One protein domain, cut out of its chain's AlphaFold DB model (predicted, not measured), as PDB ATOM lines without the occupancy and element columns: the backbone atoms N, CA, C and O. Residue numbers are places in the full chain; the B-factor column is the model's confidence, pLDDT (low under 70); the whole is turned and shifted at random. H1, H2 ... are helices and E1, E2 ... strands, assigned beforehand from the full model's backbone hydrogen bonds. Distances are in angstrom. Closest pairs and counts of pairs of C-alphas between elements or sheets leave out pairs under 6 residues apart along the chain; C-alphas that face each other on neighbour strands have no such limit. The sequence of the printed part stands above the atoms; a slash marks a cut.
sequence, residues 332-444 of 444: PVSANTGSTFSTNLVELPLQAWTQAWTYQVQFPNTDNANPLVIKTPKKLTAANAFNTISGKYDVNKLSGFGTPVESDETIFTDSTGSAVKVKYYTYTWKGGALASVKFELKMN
ATOM      1  N   PRO A 332      -2.513 -18.123 -13.350       95.19
ATOM      2  CA  PRO A 332      -1.110 -18.464 -13.154       95.19
ATOM      3  C   PRO A 332      -0.820 -18.839 -11.701       95.19
ATOM      4  O   PRO A 332      -1.367 -18.244 -10.770       95.19
ATOM      5  N   VAL A 333       0.102 -19.782 -11.515       96.19
ATOM      6  CA  VAL A 333       0.820 -19.969 -10.249       96.19
ATOM      7  C   VAL A 333       2.012 -19.030 -10.258       96.19
ATOM      8  O   VAL A 333       2.717 -18.962 -11.258       96.19
ATOM      9  N   SER A 334       2.254 -18.318  -9.165       95.81
ATOM     10  CA  SER A 334       3.441 -17.475  -9.015       95.81
ATOM     11  C   SER A 334       4.208 -17.870  -7.763       95.81
ATOM     12  O   SER A 334       3.603 -18.117  -6.724       95.81
ATOM     13  N   ALA A 335       5.531 -17.935  -7.834       94.50
ATOM     14  CA  ALA A 335       6.367 -18.268  -6.684       94.50
ATOM     15  C   ALA A 335       7.701 -17.521  -6.743       94.50
ATOM     16  O   ALA A 335       8.157 -17.157  -7.829       94.50
ATOM     17  N   ASN A 336       8.369 -17.327  -5.602       91.25
ATOM     18  CA  ASN A 336       9.794 -16.993  -5.660       91.25
ATOM     19  C   ASN A 336      10.522 -18.209  -6.236       91.25
ATOM     20  O   ASN A 336      10.325 -19.318  -5.753       91.25
ATOM     21  N   THR A 337      11.339 -18.024  -7.267       89.06
ATOM     22  CA  THR A 337      12.081 -19.117  -7.912       89.06
ATOM     23  C   THR A 337      13.515 -18.693  -8.208       89.06
ATOM     24  O   THR A 337      13.842 -17.507  -8.165       89.06
ATOM     25  N   GLY A 338      14.378 -19.664  -8.499       85.62
ATOM     26  CA  GLY A 338      15.789 -19.449  -8.816       85.62
ATOM     27  C   GLY A 338      16.720 -19.703  -7.632       85.62
ATOM     28  O   GLY A 338      16.322 -20.247  -6.607       85.62
ATOM     29  N   SER A 339      17.996 -19.353  -7.796       83.19
ATOM     30  CA  SER A 339      19.049 -19.573  -6.791       83.19
ATOM     31  C   SER A 339      19.229 -18.408  -5.813       83.19
ATOM     32  O   SER A 339      19.796 -18.601  -4.740       83.19
ATOM     33  N   THR A 340      18.753 -17.213  -6.170       83.31
ATOM     34  CA  THR A 340      18.889 -15.985  -5.374       83.31
ATOM     35  C   THR A 340      17.510 -15.483  -4.975       83.31
ATOM     36  O   THR A 340      16.591 -15.500  -5.792       83.31
ATOM     37  N   PHE A 341      17.353 -15.057  -3.721       84.69
ATOM     38  CA  PHE A 341      16.079 -14.528  -3.247       84.69
ATOM     39  C   PHE A 341      15.706 -13.240  -3.990       84.69
ATOM     40  O   PHE A 341      16.540 -12.363  -4.207       84.69
ATOM     41  N   SER A 342      14.433 -13.135  -4.358       85.00
ATOM     42  CA  SER A 342      13.825 -11.956  -4.965       85.00
ATOM     43  C   SER A 342      12.409 -11.837  -4.436       85.00
ATOM     44  O   SER A 342      11.706 -12.840  -4.359       85.00
ATOM     45  N   THR A 343      11.973 -10.624  -4.108       84.94
ATOM     46  CA  THR A 343      10.591 -10.351  -3.688       84.94
ATOM     47  C   THR A 343       9.595 -10.442  -4.846       84.94
ATOM     48  O   THR A 343       8.399 -10.599  -4.610       84.94
ATOM     49  N   ASN A 344      10.074 -10.401  -6.093       89.06
ATOM     50  CA  ASN A 344       9.235 -10.570  -7.273       89.06
ATOM     51  C   ASN A 344       8.882 -12.049  -7.460       89.06
ATOM     52  O   ASN A 344       9.765 -12.901  -7.583       89.06
ATOM     53  N   LEU A 345       7.585 -12.348  -7.516       93.06
ATOM     54  CA  LEU A 345       7.108 -13.684  -7.848       93.06
ATOM     55  C   LEU A 345       7.215 -13.911  -9.356       93.06
ATOM     56  O   LEU A 345       6.824 -13.062 -10.153       93.06
ATOM     57  N   VAL A 346       7.716 -15.082  -9.731       94.56
ATOM     58  CA  VAL A 346       7.785 -15.533 -11.120       94.56
ATOM     59  C   VAL A 346       6.572 -16.404 -11.402       94.56
ATOM     60  O   VAL A 346       6.269 -17.318 -10.631       94.56
ATOM     61  N   GLU A 347       5.889 -16.132 -12.508       95.69
ATOM     62  CA  GLU A 347       4.805 -16.982 -12.986       95.69
ATOM     63  C   GLU A 347       5.347 -18.289 -13.568       95.69
ATOM     64  O   GLU A 347       6.265 -18.302 -14.390       95.69
ATOM     65  N   LEU A 348       4.752 -19.402 -13.152       95.62
ATOM     66  CA  LEU A 348       5.052 -20.724 -13.682       95.62
ATOM     67  C   LEU A 348       4.279 -20.970 -14.992       95.62
ATOM     68  O   LEU A 348       3.255 -20.319 -15.231       95.62
ATOM     69  N   PRO A 349       4.731 -21.919 -15.840       95.38
ATOM     70  CA  PRO A 349       4.043 -22.262 -17.083       95.38
ATOM     71  C   PRO A 349       2.560 -22.572 -16.866       95.38
ATOM     72  O   PRO A 349       2.192 -23.237 -15.907       95.38
ATOM     73  N   LEU A 350       1.685 -22.118 -17.758       96.25
ATOM     74  CA  LEU A 350       0.252 -22.344 -17.592       96.25
ATOM     75  C   LEU A 350      -0.102 -23.824 -17.776       96.25
ATOM     76  O   LEU A 350       0.360 -24.470 -18.715       96.25
ATOM     77  N   GLN A 351      -0.979 -24.333 -16.912       94.75
ATOM     78  CA  GLN A 351      -1.585 -25.654 -17.048       94.75
ATOM     79  C   GLN A 351      -3.106 -25.536 -17.122       94.75
ATOM     80  O   GLN A 351      -3.712 -24.659 -16.494       94.75
ATOM     81  N   ALA A 352      -3.729 -26.413 -17.912       94.38
ATOM     82  CA  ALA A 352      -5.164 -26.388 -18.153       94.38
ATOM     83  C   ALA A 352      -5.948 -26.519 -16.840       94.38
ATOM     84  O   ALA A 352      -5.664 -27.392 -16.020       94.38
ATOM     85  N   TRP A 353      -6.961 -25.671 -16.639       94.50
ATOM     86  CA  TRP A 353      -7.700 -25.595 -15.372       94.50
ATOM     87  C   TRP A 353      -8.338 -26.917 -14.933       94.50
ATOM     88  O   TRP A 353      -8.417 -27.208 -13.744       94.50
ATOM     89  N   THR A 354      -8.764 -27.742 -15.884       89.25
ATOM     90  CA  THR A 354      -9.414 -29.032 -15.622       89.25
ATOM     91  C   THR A 354      -8.443 -30.150 -15.240       89.25
ATOM     92  O   THR A 354      -8.891 -31.222 -14.843       89.25
ATOM     93  N   GLN A 355      -7.131 -29.925 -15.346       91.31
ATOM     94  CA  GLN A 355      -6.114 -30.928 -15.041       91.31
ATOM     95  C   GLN A 355      -5.543 -30.757 -13.629       91.31
ATOM     96  O   GLN A 355      -5.573 -29.666 -13.046       91.31
ATOM     97  N   ALA A 356      -5.002 -31.853 -13.096       93.75
ATOM     98  CA  ALA A 356      -4.111 -31.817 -11.945       93.75
ATOM     99  C   ALA A 356      -2.793 -31.158 -12.358       93.75
ATOM    100  O   ALA A 356      -2.255 -31.468 -13.423       93.75
ATOM    101  N   TRP A 357      -2.278 -30.254 -11.531       96.38
ATOM    102  CA  TRP A 357      -1.062 -29.516 -11.839       96.38
ATOM    103  C   TRP A 357       0.128 -30.062 -11.086       96.38
ATOM    104  O   TRP A 357       0.048 -30.313  -9.884       96.38
ATOM    105  N   THR A 358       1.243 -30.207 -11.795       96.19
ATOM    106  CA  THR A 358       2.539 -30.535 -11.203       96.19
ATOM    107  C   THR A 358       3.594 -29.569 -11.720       96.19
ATOM    108  O   THR A 358       3.779 -29.442 -12.931       96.19
ATOM    109  N   TYR A 359       4.293 -28.908 -10.801       96.00
ATOM    110  CA  TYR A 359       5.402 -28.011 -11.114       96.00
ATOM    111  C   TYR A 359       6.659 -28.467 -10.406       96.00
ATOM    112  O   TYR A 359       6.651 -28.621  -9.190       96.00
ATOM    113  N   GLN A 360       7.747 -28.613 -11.151       94.62
ATOM    114  CA  GLN A 360       9.074 -28.749 -10.568       94.62
ATOM    115  C   GLN A 360       9.735 -27.378 -10.564       94.62
ATOM    116  O   GLN A 360       9.894 -26.750 -11.610       94.62
ATOM    117  N   VAL A 361      10.072 -26.899  -9.376       92.50
ATOM    118  CA  VAL A 361      10.587 -25.551  -9.152       92.50
ATOM    119  C   VAL A 361      11.821 -25.602  -8.275       92.50
ATOM    120  O   VAL A 361      11.942 -26.438  -7.378       92.50
ATOM    121  N   GLN A 362      12.744 -24.685  -8.536       91.38
ATOM    122  CA  GLN A 362      13.852 -24.415  -7.637       91.38
ATOM    123  C   GLN A 362      13.548 -23.139  -6.862       91.38
ATOM    124  O   GLN A 362      13.309 -22.095  -7.469       91.38
ATOM    125  N   PHE A 363      13.552 -23.235  -5.539       89.12
ATOM    126  CA  PHE A 363      13.373 -22.112  -4.636       89.12
ATOM    127  C   PHE A 363      14.721 -21.551  -4.180       89.12
ATOM    128  O   PHE A 363      15.674 -22.315  -3.999       89.12
ATOM    129  N   PRO A 364      14.806 -20.229  -3.968       86.69
ATOM    130  CA  PRO A 364      15.992 -19.621  -3.394       86.69
ATOM    131  C   PRO A 364      16.123 -19.980  -1.911       86.69
ATOM    132  O   PRO A 364      15.161 -20.401  -1.265       86.69
ATOM    133  N   ASN A 365      17.313 -19.764  -1.352       80.44
ATOM    134  CA  ASN A 365      17.488 -19.805   0.098       80.44
ATOM    135  C   ASN A 365      16.679 -18.679   0.757       80.44
ATOM    136  O   ASN A 365      16.637 -17.561   0.240       80.44
ATOM    137  N   THR A 366      16.060 -18.976   1.898       79.56
ATOM    138  CA  THR A 366      15.178 -18.058   2.629       79.56
ATOM    139  C   THR A 366      15.504 -18.022   4.116       79.56
ATOM    140  O   THR A 366      16.112 -18.942   4.667       79.56
ATOM    141  N   ASP A 367      15.094 -16.941   4.774       77.50
ATOM    142  CA  ASP A 367      15.208 -16.744   6.218       77.50
ATOM    143  C   ASP A 367      13.924 -16.086   6.761       77.50
ATOM    144  O   ASP A 367      12.935 -15.927   6.043       77.50
ATOM    145  N   ASN A 368      13.902 -15.734   8.050       79.06
ATOM    146  CA  ASN A 368      12.732 -15.088   8.654       79.06
ATOM    147  C   ASN A 368      12.447 -13.686   8.090       79.06
ATOM    148  O   ASN A 368      11.296 -13.254   8.125       79.06
ATOM    149  N   ALA A 369      13.468 -12.978   7.601       81.06
ATOM    150  CA  ALA A 369      13.324 -11.657   6.995       81.06
ATOM    151  C   ALA A 369      12.900 -11.745   5.516       81.06
ATOM    152  O   ALA A 369      12.262 -10.828   5.006       81.06
ATOM    153  N   ASN A 370      13.198 -12.865   4.855       83.62
ATOM    154  CA  ASN A 370      12.983 -13.126   3.436       83.62
ATOM    155  C   ASN A 370      12.211 -14.446   3.238       83.62
ATOM    156  O   ASN A 370      12.797 -15.438   2.790       83.62
ATOM    157  N   PRO A 371      10.914 -14.509   3.598       87.38
ATOM    158  CA  PRO A 371      10.146 -15.746   3.522       87.38
ATOM    159  C   PRO A 371       9.842 -16.150   2.071       87.38
ATOM    160  O   PRO A 371       9.572 -15.303   1.220       87.38
ATOM    161  N   LEU A 372       9.826 -17.460   1.796       89.25
ATOM    162  CA  LEU A 372       9.394 -17.996   0.498       89.25
ATOM    163  C   LEU A 372       7.872 -17.881   0.393       89.25
ATOM    164  O   LEU A 372       7.153 -18.298   1.301       89.25
ATOM    165  N   VAL A 373       7.394 -17.392  -0.744       92.31
ATOM    166  CA  VAL A 373       5.982 -17.220  -1.063       92.31
ATOM    167  C   VAL A 373       5.632 -18.005  -2.324       92.31
ATOM    168  O   VAL A 373       6.313 -17.931  -3.349       92.31
ATOM    169  N   ILE A 374       4.530 -18.747  -2.243       94.88
ATOM    170  CA  ILE A 374       3.895 -19.428  -3.372       94.88
ATOM    171  C   ILE A 374       2.438 -18.993  -3.389       94.88
ATOM    172  O   ILE A 374       1.736 -19.088  -2.385       94.88
ATOM    173  N   LYS A 375       1.973 -18.536  -4.540       96.50
ATOM    174  CA  LYS A 375       0.630 -18.028  -4.748       96.50
ATOM    175  C   LYS A 375      -0.046 -18.823  -5.852       96.50
ATOM    176  O   LYS A 375       0.433 -18.870  -6.985       96.50
ATOM    177  N   THR A 376      -1.146 -19.478  -5.509       96.81
ATOM    178  CA  THR A 376      -1.761 -20.504  -6.354       96.81
ATOM    179  C   THR A 376      -3.273 -20.286  -6.437       96.81
ATOM    180  O   THR A 376      -3.894 -19.964  -5.429       96.81
ATOM    181  N   PRO A 377      -3.915 -20.459  -7.603       95.88
ATOM    182  CA  PRO A 377      -5.372 -20.331  -7.726       95.88
ATOM    183  C   PRO A 377      -6.120 -21.618  -7.327       95.88
ATOM    184  O   PRO A 377      -7.334 -21.618  -7.148       95.88
ATOM    185  N   LYS A 378      -5.391 -22.730  -7.169       95.50
ATOM    186  CA  LYS A 378      -5.856 -23.998  -6.593       95.50
ATOM    187  C   LYS A 378      -5.096 -24.282  -5.304       95.50
ATOM    188  O   LYS A 378      -3.933 -23.894  -5.189       95.50
ATOM    189  N   LYS A 379      -5.707 -24.981  -4.346       95.31
ATOM    190  CA  LYS A 379      -4.999 -25.397  -3.126       95.31
ATOM    191  C   LYS A 379      -3.872 -26.370  -3.481       95.31
ATOM    192  O   LYS A 379      -4.062 -27.284  -4.282       95.31
ATOM    193  N   LEU A 380      -2.710 -26.187  -2.858       96.00
ATOM    194  CA  LEU A 380      -1.653 -27.192  -2.882       96.00
ATOM    195  C   LEU A 380      -2.148 -28.459  -2.181       96.00
ATOM    196  O   LEU A 380      -2.645 -28.402  -1.057       96.00
ATOM    197  N   THR A 381      -1.978 -29.599  -2.842       95.75
ATOM    198  CA  THR A 381      -2.203 -30.931  -2.270       95.75
ATOM    199  C   THR A 381      -0.899 -31.544  -1.762       95.75
ATOM    200  O   THR A 381      -0.915 -32.330  -0.817       95.75
ATOM    201  N   ALA A 382       0.242 -31.147  -2.335       94.94
ATOM    202  CA  ALA A 382       1.568 -31.502  -1.844       94.94
ATOM    203  C   ALA A 382       2.620 -30.457  -2.238       94.94
ATOM    204  O   ALA A 382       2.502 -29.788  -3.267       94.94
ATOM    205  N   ALA A 383       3.674 -30.370  -1.427       93.81
ATOM    206  CA  ALA A 383       4.904 -29.650  -1.739       93.81
ATOM    207  C   ALA A 383       6.082 -30.565  -1.382       93.81
ATOM    208  O   ALA A 383       6.568 -30.557  -0.252       93.81
ATOM    209  N   ASN A 384       6.488 -31.419  -2.320       94.00
ATOM    210  CA  ASN A 384       7.480 -32.459  -2.072       94.00
ATOM    211  C   ASN A 384       8.887 -31.928  -2.339       94.00
ATOM    212  O   ASN A 384       9.190 -31.528  -3.457       94.00
ATOM    213  N   ALA A 385       9.755 -31.946  -1.334       91.69
ATOM    214  CA  ALA A 385      11.171 -31.649  -1.491       91.69
ATOM    215  C   ALA A 385      11.899 -32.809  -2.190       91.69
ATOM    216  O   ALA A 385      11.600 -33.982  -1.949       91.69
ATOM    217  N   PHE A 386      12.878 -32.477  -3.034       92.00
ATOM    218  CA  PHE A 386      13.762 -33.456  -3.657       92.00
ATOM    219  C   PHE A 386      14.707 -34.057  -2.619       92.00
ATOM    220  O   PHE A 386      15.448 -33.328  -1.954       92.00
ATOM    221  N   ASN A 387      14.712 -35.380  -2.532       89.50
ATOM    222  CA  ASN A 387      15.564 -36.155  -1.654       89.50
ATOM    223  C   ASN A 387      16.775 -36.676  -2.431       89.50
ATOM    224  O   ASN A 387      16.647 -37.472  -3.361       89.50
ATOM    225  N   THR A 388      17.968 -36.237  -2.038       87.44
ATOM    226  CA  THR A 388      19.222 -36.622  -2.700       87.44
ATOM    227  C   THR A 388      19.607 -38.081  -2.461       87.44
ATOM    228  O   THR A 388      20.389 -38.617  -3.236       87.44
ATOM    229  N   ILE A 389      19.066 -38.724  -1.420       88.25
ATOM    230  CA  ILE A 389      19.323 -40.136  -1.112       88.25
ATOM    231  C   ILE A 389      18.466 -41.036  -2.008       88.25
ATOM    232  O   ILE A 389      18.976 -41.995  -2.578       88.25
ATOM    233  N   SER A 390      17.172 -40.730  -2.160       89.06
ATOM    234  CA  SER A 390      16.255 -41.536  -2.984       89.06
ATOM    235  C   SER A 390      16.208 -41.118  -4.458       89.06
ATOM    236  O   SER A 390      15.693 -41.865  -5.291       89.06
ATOM    237  N   GLY A 391      16.714 -39.925  -4.790       90.38
ATOM    238  CA  GLY A 391      16.663 -39.344  -6.132       90.38
ATOM    239  C   GLY A 391      15.255 -38.930  -6.579       90.38
ATOM    240  O   GLY A 391      15.017 -38.795  -7.780       90.38
ATOM    241  N   LYS A 392      14.305 -38.768  -5.646       92.56
ATOM    242  CA  LYS A 392      12.878 -38.524  -5.927       92.56
ATOM    243  C   LYS A 392      12.324 -37.338  -5.130       92.56
ATOM    244  O   LYS A 392      12.904 -36.912  -4.136       92.56
ATOM    245  N   TYR A 393      11.174 -36.817  -5.561       93.00
ATOM    246  CA  TYR A 393      10.379 -35.838  -4.809       93.00
ATOM    247  C   TYR A 393       9.422 -36.558  -3.848       93.00
ATOM    248  O   TYR A 393       8.236 -36.715  -4.138       93.00
ATOM    249  N   ASP A 394       9.940 -37.043  -2.718       91.44
ATOM    250  CA  ASP A 394       9.205 -37.923  -1.794       91.44
ATOM    251  C   ASP A 394       9.063 -37.384  -0.360       91.44
ATOM    252  O   ASP A 394       8.385 -37.998   0.464       91.44
ATOM    253  N   VAL A 395       9.620 -36.207  -0.055       90.88
ATOM    254  CA  VAL A 395       9.506 -35.593   1.275       90.88
ATOM    255  C   VAL A 395       8.485 -34.461   1.246       90.88
ATOM    256  O   VAL A 395       8.823 -33.327   0.915       90.88
ATOM    257  N   ASN A 396       7.232 -34.733   1.616       91.44
ATOM    258  CA  ASN A 396       6.196 -33.696   1.656       91.44
ATOM    259  C   ASN A 396       6.465 -32.675   2.777       91.44
ATOM    260  O   ASN A 396       6.589 -33.028   3.950       91.44
ATOM    261  N   LYS A 397       6.543 -31.395   2.408       90.56
ATOM    262  CA  LYS A 397       6.805 -30.251   3.290       90.56
ATOM    263  C   LYS A 397       5.642 -29.260   3.350       90.56
ATOM    264  O   LYS A 397       5.808 -28.179   3.908       90.56
ATOM    265  N   LEU A 398       4.465 -29.606   2.818       91.44
ATOM    266  CA  LEU A 398       3.322 -28.689   2.757       91.44
ATOM    267  C   LEU A 398       2.934 -28.112   4.131       91.44
ATOM    268  O   LEU A 398       2.631 -26.927   4.225       91.44
ATOM    269  N   SER A 399       3.010 -28.907   5.204       89.31
ATOM    270  CA  SER A 399       2.712 -28.446   6.569       89.31
ATOM    271  C   SER A 399       3.620 -27.308   7.048       89.31
ATOM    272  O   SER A 399       3.185 -26.490   7.856       89.31
ATOM    273  N   GLY A 400       4.848 -27.206   6.527       87.00
ATOM    274  CA  GLY A 400       5.782 -26.130   6.864       87.00
ATOM    275  C   GLY A 400       5.376 -24.756   6.315       87.00
ATOM    276  O   GLY A 400       5.840 -23.741   6.823       87.00
ATOM    277  N   PHE A 401       4.465 -24.704   5.336       88.12
ATOM    278  CA  PHE A 401       3.886 -23.453   4.833       88.12
ATOM    279  C   PHE A 401       2.697 -22.947   5.669       88.12
ATOM    280  O   PHE A 401       2.183 -21.857   5.409       88.12
ATOM    281  N   GLY A 402       2.240 -23.726   6.655       87.69
ATOM    282  CA  GLY A 402       1.075 -23.395   7.471       87.69
ATOM    283  C   GLY A 402      -0.242 -23.360   6.685       87.69
ATOM    284  O   GLY A 402      -0.382 -23.959   5.618       87.69
ATOM    285  N   THR A 403      -1.237 -22.669   7.245       92.25
ATOM    286  CA  THR A 403      -2.529 -22.456   6.571       92.25
ATOM    287  C   THR A 403      -2.381 -21.332   5.543       92.25
ATOM    288  O   THR A 403      -1.900 -20.259   5.916       92.25
ATOM    289  N   PRO A 404      -2.781 -21.533   4.273       95.75
ATOM    290  CA  PRO A 404      -2.679 -20.487   3.267       95.75
ATOM    291  C   PRO A 404      -3.608 -19.317   3.584       95.75
ATOM    292  O   PRO A 404      -4.728 -19.506   4.062       95.75
ATOM    293  N   VAL A 405      -3.167 -18.111   3.242       96.81
ATOM    294  CA  VAL A 405      -4.031 -16.928   3.240       96.81
ATOM    295  C   VAL A 405      -4.865 -16.946   1.962       96.81
ATOM    296  O   VAL A 405      -4.308 -17.025   0.866       96.81
ATOM    297  N   GLU A 406      -6.190 -16.889   2.098       97.06
ATOM    298  CA  GLU A 406      -7.113 -16.780   0.964       97.06
ATOM    299  C   GLU A 406      -7.365 -15.309   0.611       97.06
ATOM    300  O   GLU A 406      -7.593 -14.479   1.492       97.06
ATOM    301  N   SER A 407      -7.369 -14.990  -0.680       96.69
ATOM    302  CA  SER A 407      -7.665 -13.645  -1.185       96.69
ATOM    303  C   SER A 407      -8.339 -13.706  -2.550       96.69
ATOM    304  O   SER A 407      -7.930 -14.504  -3.392       96.69
ATOM    305  N   ASP A 408      -9.317 -12.833  -2.795       96.38
ATOM    306  CA  ASP A 408      -9.918 -12.672  -4.120       96.38
ATOM    307  C   ASP A 408      -9.214 -11.554  -4.884       96.38
ATOM    308  O   ASP A 408      -9.268 -10.382  -4.504       96.38
ATOM    309  N   GLU A 409      -8.588 -11.909  -5.998       94.88
ATOM    310  CA  GLU A 409      -7.841 -10.969  -6.819       94.88
ATOM    311  C   GLU A 409      -8.638 -10.547  -8.030       94.88
ATOM    312  O   GLU A 409      -9.167 -11.381  -8.759       94.88
ATOM    313  N   THR A 410      -8.709  -9.239  -8.253       95.44
ATOM    314  CA  THR A 410      -9.361  -8.693  -9.440       95.44
ATOM    315  C   THR A 410      -8.430  -8.849 -10.632       95.44
ATOM    316  O   THR A 410      -7.340  -8.287 -10.638       95.44
ATOM    317  N   ILE A 411      -8.876  -9.602 -11.636       95.19
ATOM    318  CA  ILE A 411      -8.145  -9.798 -12.891       95.19
ATOM    319  C   ILE A 411      -8.398  -8.613 -13.824       95.19
ATOM    320  O   ILE A 411      -7.462  -8.043 -14.372       95.19
ATOM    321  N   PHE A 412      -9.665  -8.230 -13.987       95.06
ATOM    322  CA  PHE A 412     -10.082  -7.055 -14.752       95.06
ATOM    323  C   PHE A 412     -11.461  -6.574 -14.284       95.06
ATOM    324  O   PHE A 412     -12.155  -7.250 -13.518       95.06
ATOM    325  N   THR A 413     -11.870  -5.391 -14.737       95.81
ATOM    326  CA  THR A 413     -13.232  -4.872 -14.548       95.81
ATOM    327  C   THR A 413     -13.954  -4.899 -15.883       95.81
ATOM    328  O   THR A 413     -13.415  -4.426 -16.881       95.81
ATOM    329  N   ASP A 414     -15.157  -5.459 -15.924       93.56
ATOM    330  CA  ASP A 414     -15.913  -5.527 -17.168       93.56
ATOM    331  C   ASP A 414     -16.561  -4.183 -17.548       93.56
ATOM    332  O   ASP A 414     -16.606  -3.229 -16.762       93.56
ATOM    333  N   SER A 415     -17.091  -4.094 -18.768       91.06
ATOM    334  CA  SER A 415     -17.764  -2.893 -19.274       91.06
ATOM    335  C   SER A 415     -18.916  -2.411 -18.376       91.06
ATOM    336  O   SER A 415     -19.116  -1.201 -18.250       91.06
ATOM    337  N   THR A 416     -19.594  -3.307 -17.649       92.75
ATOM    338  CA  THR A 416     -20.660  -2.962 -16.685       92.75
ATOM    339  C   THR A 416     -20.133  -2.413 -15.357       92.75
ATOM    340  O   THR A 416     -20.870  -1.769 -14.619       92.75
ATOM    341  N   GLY A 417     -18.841  -2.593 -15.068       91.56
ATOM    342  CA  GLY A 417     -18.198  -2.157 -13.825       91.56
ATOM    343  C   GLY A 417     -18.061  -3.262 -12.796       91.56
ATOM    344  O   GLY A 417     -17.629  -3.001 -11.676       91.56
ATOM    345  N   SER A 418     -18.393  -4.493 -13.178       94.31
ATOM    346  CA  SER A 418     -18.257  -5.659 -12.321       94.31
ATOM    347  C   SER A 418     -16.821  -6.174 -12.371       94.31
ATOM    348  O   SER A 418     -16.263  -6.407 -13.446       94.31
ATOM    349  N   ALA A 419     -16.210  -6.369 -11.204       95.06
ATOM    350  CA  ALA A 419     -14.883  -6.964 -11.097       95.06
ATOM    351  C   ALA A 419     -14.944  -8.476 -11.361       95.06
ATOM    352  O   ALA A 419     -15.680  -9.197 -10.683       95.06
ATOM    353  N   VAL A 420     -14.134  -8.966 -12.301       95.50
ATOM    354  CA  VAL A 420     -13.899 -10.401 -12.495       95.50
ATOM    355  C   VAL A 420     -12.743 -10.809 -11.597       95.50
ATOM    356  O   VAL A 420     -11.636 -10.280 -11.725       95.50
ATOM    357  N   LYS A 421     -13.011 -11.725 -10.663       96.06
ATOM    358  CA  LYS A 421     -12.061 -12.114  -9.621       96.06
ATOM    359  C   LYS A 421     -11.689 -13.590  -9.685       96.06
ATOM    360  O   LYS A 421     -12.507 -14.421 -10.071       96.06
ATOM    361  N   VAL A 422     -10.474 -13.905  -9.246       96.88
ATOM    362  CA  VAL A 422     -10.007 -15.273  -8.997       96.88
ATOM    363  C   VAL A 422      -9.543 -15.390  -7.556       96.88
ATOM    364  O   VAL A 422      -8.803 -14.542  -7.061       96.88
ATOM    365  N   LYS A 423      -9.962 -16.467  -6.896       96.62
ATOM    366  CA  LYS A 423      -9.473 -16.812  -5.566       96.62
ATOM    367  C   LYS A 423      -8.044 -17.344  -5.650       96.62
ATOM    368  O   LYS A 423      -7.762 -18.248  -6.432       96.62
ATOM    369  N   TYR A 424      -7.181 -16.821  -4.791       97.44
ATOM    370  CA  TYR A 424      -5.800 -17.245  -4.619       97.44
ATOM    371  C   TYR A 424      -5.525 -17.712  -3.191       97.44
ATOM    372  O   TYR A 424      -6.076 -17.189  -2.225       97.44
ATOM    373  N   TYR A 425      -4.625 -18.686  -3.087       97.69
ATOM    374  CA  TYR A 425      -4.067 -19.240  -1.864       97.69
ATOM    375  C   TYR A 425      -2.591 -18.857  -1.796       97.69
ATOM    376  O   TYR A 425      -1.797 -19.263  -2.648       97.69
ATOM    377  N   THR A 426      -2.227 -18.066  -0.792       97.00
ATOM    378  CA  THR A 426      -0.845 -17.638  -0.571       97.00
ATOM    379  C   THR A 426      -0.234 -18.448   0.563       97.00
ATOM    380  O   THR A 426      -0.640 -18.339   1.720       97.00
ATOM    381  N   TYR A 427       0.753 -19.263   0.218       94.94
ATOM    382  CA  TYR A 427       1.545 -20.089   1.119       94.94
ATOM    383  C   TYR A 427       2.850 -19.366   1.432       94.94
ATOM    384  O   TYR A 427       3.515 -18.879   0.520       94.94
ATOM    385  N   THR A 428       3.215 -19.280   2.711       92.06
ATOM    386  CA  THR A 428       4.426 -18.575   3.152       92.06
ATOM    387  C   THR A 428       5.257 -19.467   4.060       92.06
ATOM    388  O   THR A 428       4.779 -19.913   5.098       92.06
ATOM    389  N   TRP A 429       6.518 -19.684   3.703       87.81
ATOM    390  CA  TRP A 429       7.487 -20.368   4.553       87.81
ATOM    391  C   TRP A 429       8.294 -19.336   5.343       87.81
ATOM    392  O   TRP A 429       9.139 -18.634   4.782       87.81
ATOM    393  N   LYS A 430       8.033 -19.232   6.648       71.44
ATOM    394  CA  LYS A 430       8.709 -18.286   7.550       71.44
ATOM    395  C   LYS A 430       9.926 -18.953   8.204       71.44
ATOM    396  O   LYS A 430       9.850 -19.394   9.343       71.44
ATOM    397  N   GLY A 431      11.011 -19.029   7.431       60.28
ATOM    398  CA  GLY A 431      12.364 -19.406   7.856       60.28
ATOM    399  C   GLY A 431      12.602 -20.850   8.320       60.28
ATOM    400  O   GLY A 431      11.691 -21.646   8.530       60.28
ATOM    401  N   GLY A 432      13.890 -21.197   8.414       62.59
ATOM    402  CA  GLY A 432      14.408 -22.557   8.597       62.59
ATOM    403  C   GLY A 432      15.007 -23.112   7.299       62.59
ATOM    404  O   GLY A 432      14.528 -22.796   6.213       62.59
ATOM    405  N   ALA A 433      16.065 -23.927   7.392       61.94
ATOM    406  CA  ALA A 433      16.671 -24.538   6.210       61.94
ATOM    407  C   ALA A 433      15.620 -25.380   5.467       61.94
ATOM    408  O   ALA A 433      15.066 -26.320   6.038       61.94
ATOM    409  N   LEU A 434      15.380 -25.085   4.183       61.94
ATOM    410  CA  LEU A 434      14.426 -25.823   3.339       61.94
ATOM    411  C   LEU A 434      14.788 -27.320   3.187       61.94
ATOM    412  O   LEU A 434      13.994 -28.097   2.658       61.94
ATOM    413  N   ALA A 435      15.975 -27.734   3.658       57.44
ATOM    414  CA  ALA A 435      16.621 -29.048   3.520       57.44
ATOM    415  C   ALA A 435      16.909 -29.476   2.065       57.44
ATOM    416  O   ALA A 435      17.815 -30.266   1.825       57.44
ATOM    417  N   SER A 436      16.189 -28.913   1.096       63.06
ATOM    418  CA  SER A 436      16.392 -29.015  -0.345       63.06
ATOM    419  C   SER A 436      15.911 -27.719  -0.996       63.06
ATOM    420  O   SER A 436      14.973 -27.103  -0.507       63.06
ATOM    421  N   VAL A 437      16.532 -27.298  -2.096       77.06
ATOM    422  CA  VAL A 437      16.089 -26.130  -2.886       77.06
ATOM    423  C   VAL A 437      15.188 -26.527  -4.056       77.06
ATOM    424  O   VAL A 437      14.665 -25.659  -4.742       77.06
ATOM    425  N   LYS A 438      14.988 -27.827  -4.309       90.69
ATOM    426  CA  LYS A 438      14.154 -28.337  -5.408       90.69
ATOM    427  C   LYS A 438      12.857 -28.913  -4.859       90.69
ATOM    428  O   LYS A 438      12.895 -29.781  -3.987       90.69
ATOM    429  N   PHE A 439      11.733 -28.475  -5.409       92.81
ATOM    430  CA  PHE A 439      10.401 -28.890  -4.986       92.81
ATOM    431  C   PHE A 439       9.519 -29.296  -6.158       92.81
ATOM    432  O   PHE A 439       9.600 -28.735  -7.246       92.81
ATOM    433  N   GLU A 440       8.629 -30.241  -5.887       95.50
ATOM    434  CA  GLU A 440       7.498 -30.595  -6.727       95.50
ATOM    435  C   GLU A 440       6.208 -30.121  -6.046       95.50
ATOM    436  O   GLU A 440       5.835 -30.602  -4.973       95.50
ATOM    437  N   LEU A 441       5.535 -29.157  -6.665       95.81
ATOM    438  CA  LEU A 441       4.250 -28.629  -6.216       95.81
ATOM    439  C   LEU A 441       3.124 -29.369  -6.927       95.81
ATOM    440  O   LEU A 441       3.143 -29.447  -8.155       95.81
ATOM    441  N   LYS A 442       2.133 -29.857  -6.174       97.00
ATOM    442  CA  LYS A 442       0.943 -30.523  -6.724       97.00
ATOM    443  C   LYS A 442      -0.336 -29.807  -6.334       97.00
ATOM    444  O   LYS A 442      -0.458 -29.333  -5.205       97.00
ATOM    445  N   MET A 443      -1.282 -29.743  -7.264       95.62
ATOM    446  CA  MET A 443      -2.601 -29.126  -7.087       95.62
ATOM    447  C   MET A 443      -3.634 -29.941  -7.860       95.62
ATOM    448  O   MET A 443      -3.336 -30.380  -8.968       95.62
ATOM    449  N   ASN A 444      -4.841 -30.098  -7.319       84.50
ATOM    450  CA  ASN A 444      -5.955 -30.760  -8.007       84.50
ATOM    451  C   ASN A 444      -7.128 -29.797  -8.151       84.50
ATOM    452  O   ASN A 444      -7.433 -29.105  -7.155       84.50
TER     453      ASN A 444
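AT A GLANCE: This is residues 332 to 444 of the 444 residues of an uncharacterized protein of TM7 phylum sp. oral taxon 352 (UniProt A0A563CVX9). Two strongly twisted antiparallel sheets are only partly face to face: a four-strand sheet has over one of its faces the strand E2 and the end of E6 that pairs with it, while the long hairpin of E5 and E6 reaches away from there. The short helix H1 bridges the two sheets, and the longest axis runs from the turn of that hairpin to the turn of the hairpin of E3 and E4. The printed part has 113 residues, with seven named strands and one named helix in the order E1 E2 E3 E4 H1 E5 E6 E7; the sheets run E1 - E7 - E3 - E4 and E2 - E6 - E5. Under half of the residues are in named elements, and the class is mostly strand. The whole is compact by its radius of gyration of the C-alphas, 15.0 A, yet elongated, spanning 56 by 33 by 23 A.

HOW THE PARTS SIT: In the larger sheet, E7, residues 438 to 443, is an inner strand between E1, residues 357 to 362, and E3, residues 380 to 387. N 359 and O 441 are 2.9 A apart, within hydrogen-bond range, as are N 440 and O 384 at 2.8 A. E3 forms a hairpin with the edge strand E4, residues 392 to 396, where N 385 and O 395 are 2.8 A apart. In the other sheet E6, residues 419 to 429, is the antiparallel neighbour of E2, residues 372 to 376, at 147 degrees, with N 374 and O 427 2.9 A apart. E6 also forms a hairpin with E5, residues 405 to 413, where N 409 and O 422 are 2.8 A apart. H1, residues 398 to 401, is on both sheets, at a height over the sheet of 6.5 A in each case. Its closest C-alphas to E3 are those of Leu 398 and Ala 383, 4.9 A apart, and to E6 those of Phe 401 and Trp 429, 4.8 A apart. H1 is too short for an O i to N i+4 pair; its one O i to N i+3 pair is within range. E2 and E7 are apart, and E2 and E3 meet only through their link.

IN THESE COORDINATES: E1 begins at C-alpha 357, (-1.062, -29.516, -11.839), and measures 16.3 A. E2 measures 13.3 A, E3 19.4 A, E4 11.2 A, H1 5.7 A and E5 23.4 A. E6, the longest strand, measures 30.4 A and ends at C-alpha 429, (7.487, -20.368, 4.553). E7 measures 16.9 A and ends at C-alpha 443, (-2.601, -29.126, -7.087).

THE WHOLE: The two C-alphas farthest apart, those of Ile 389 and Thr 416, are 56.8 A apart. The printed part has no cut and no long link between named elements, but residues 332 to 356 hold no named element. Mean pLDDT of the printed part is 90.1; residues 431 to 436 are under 70.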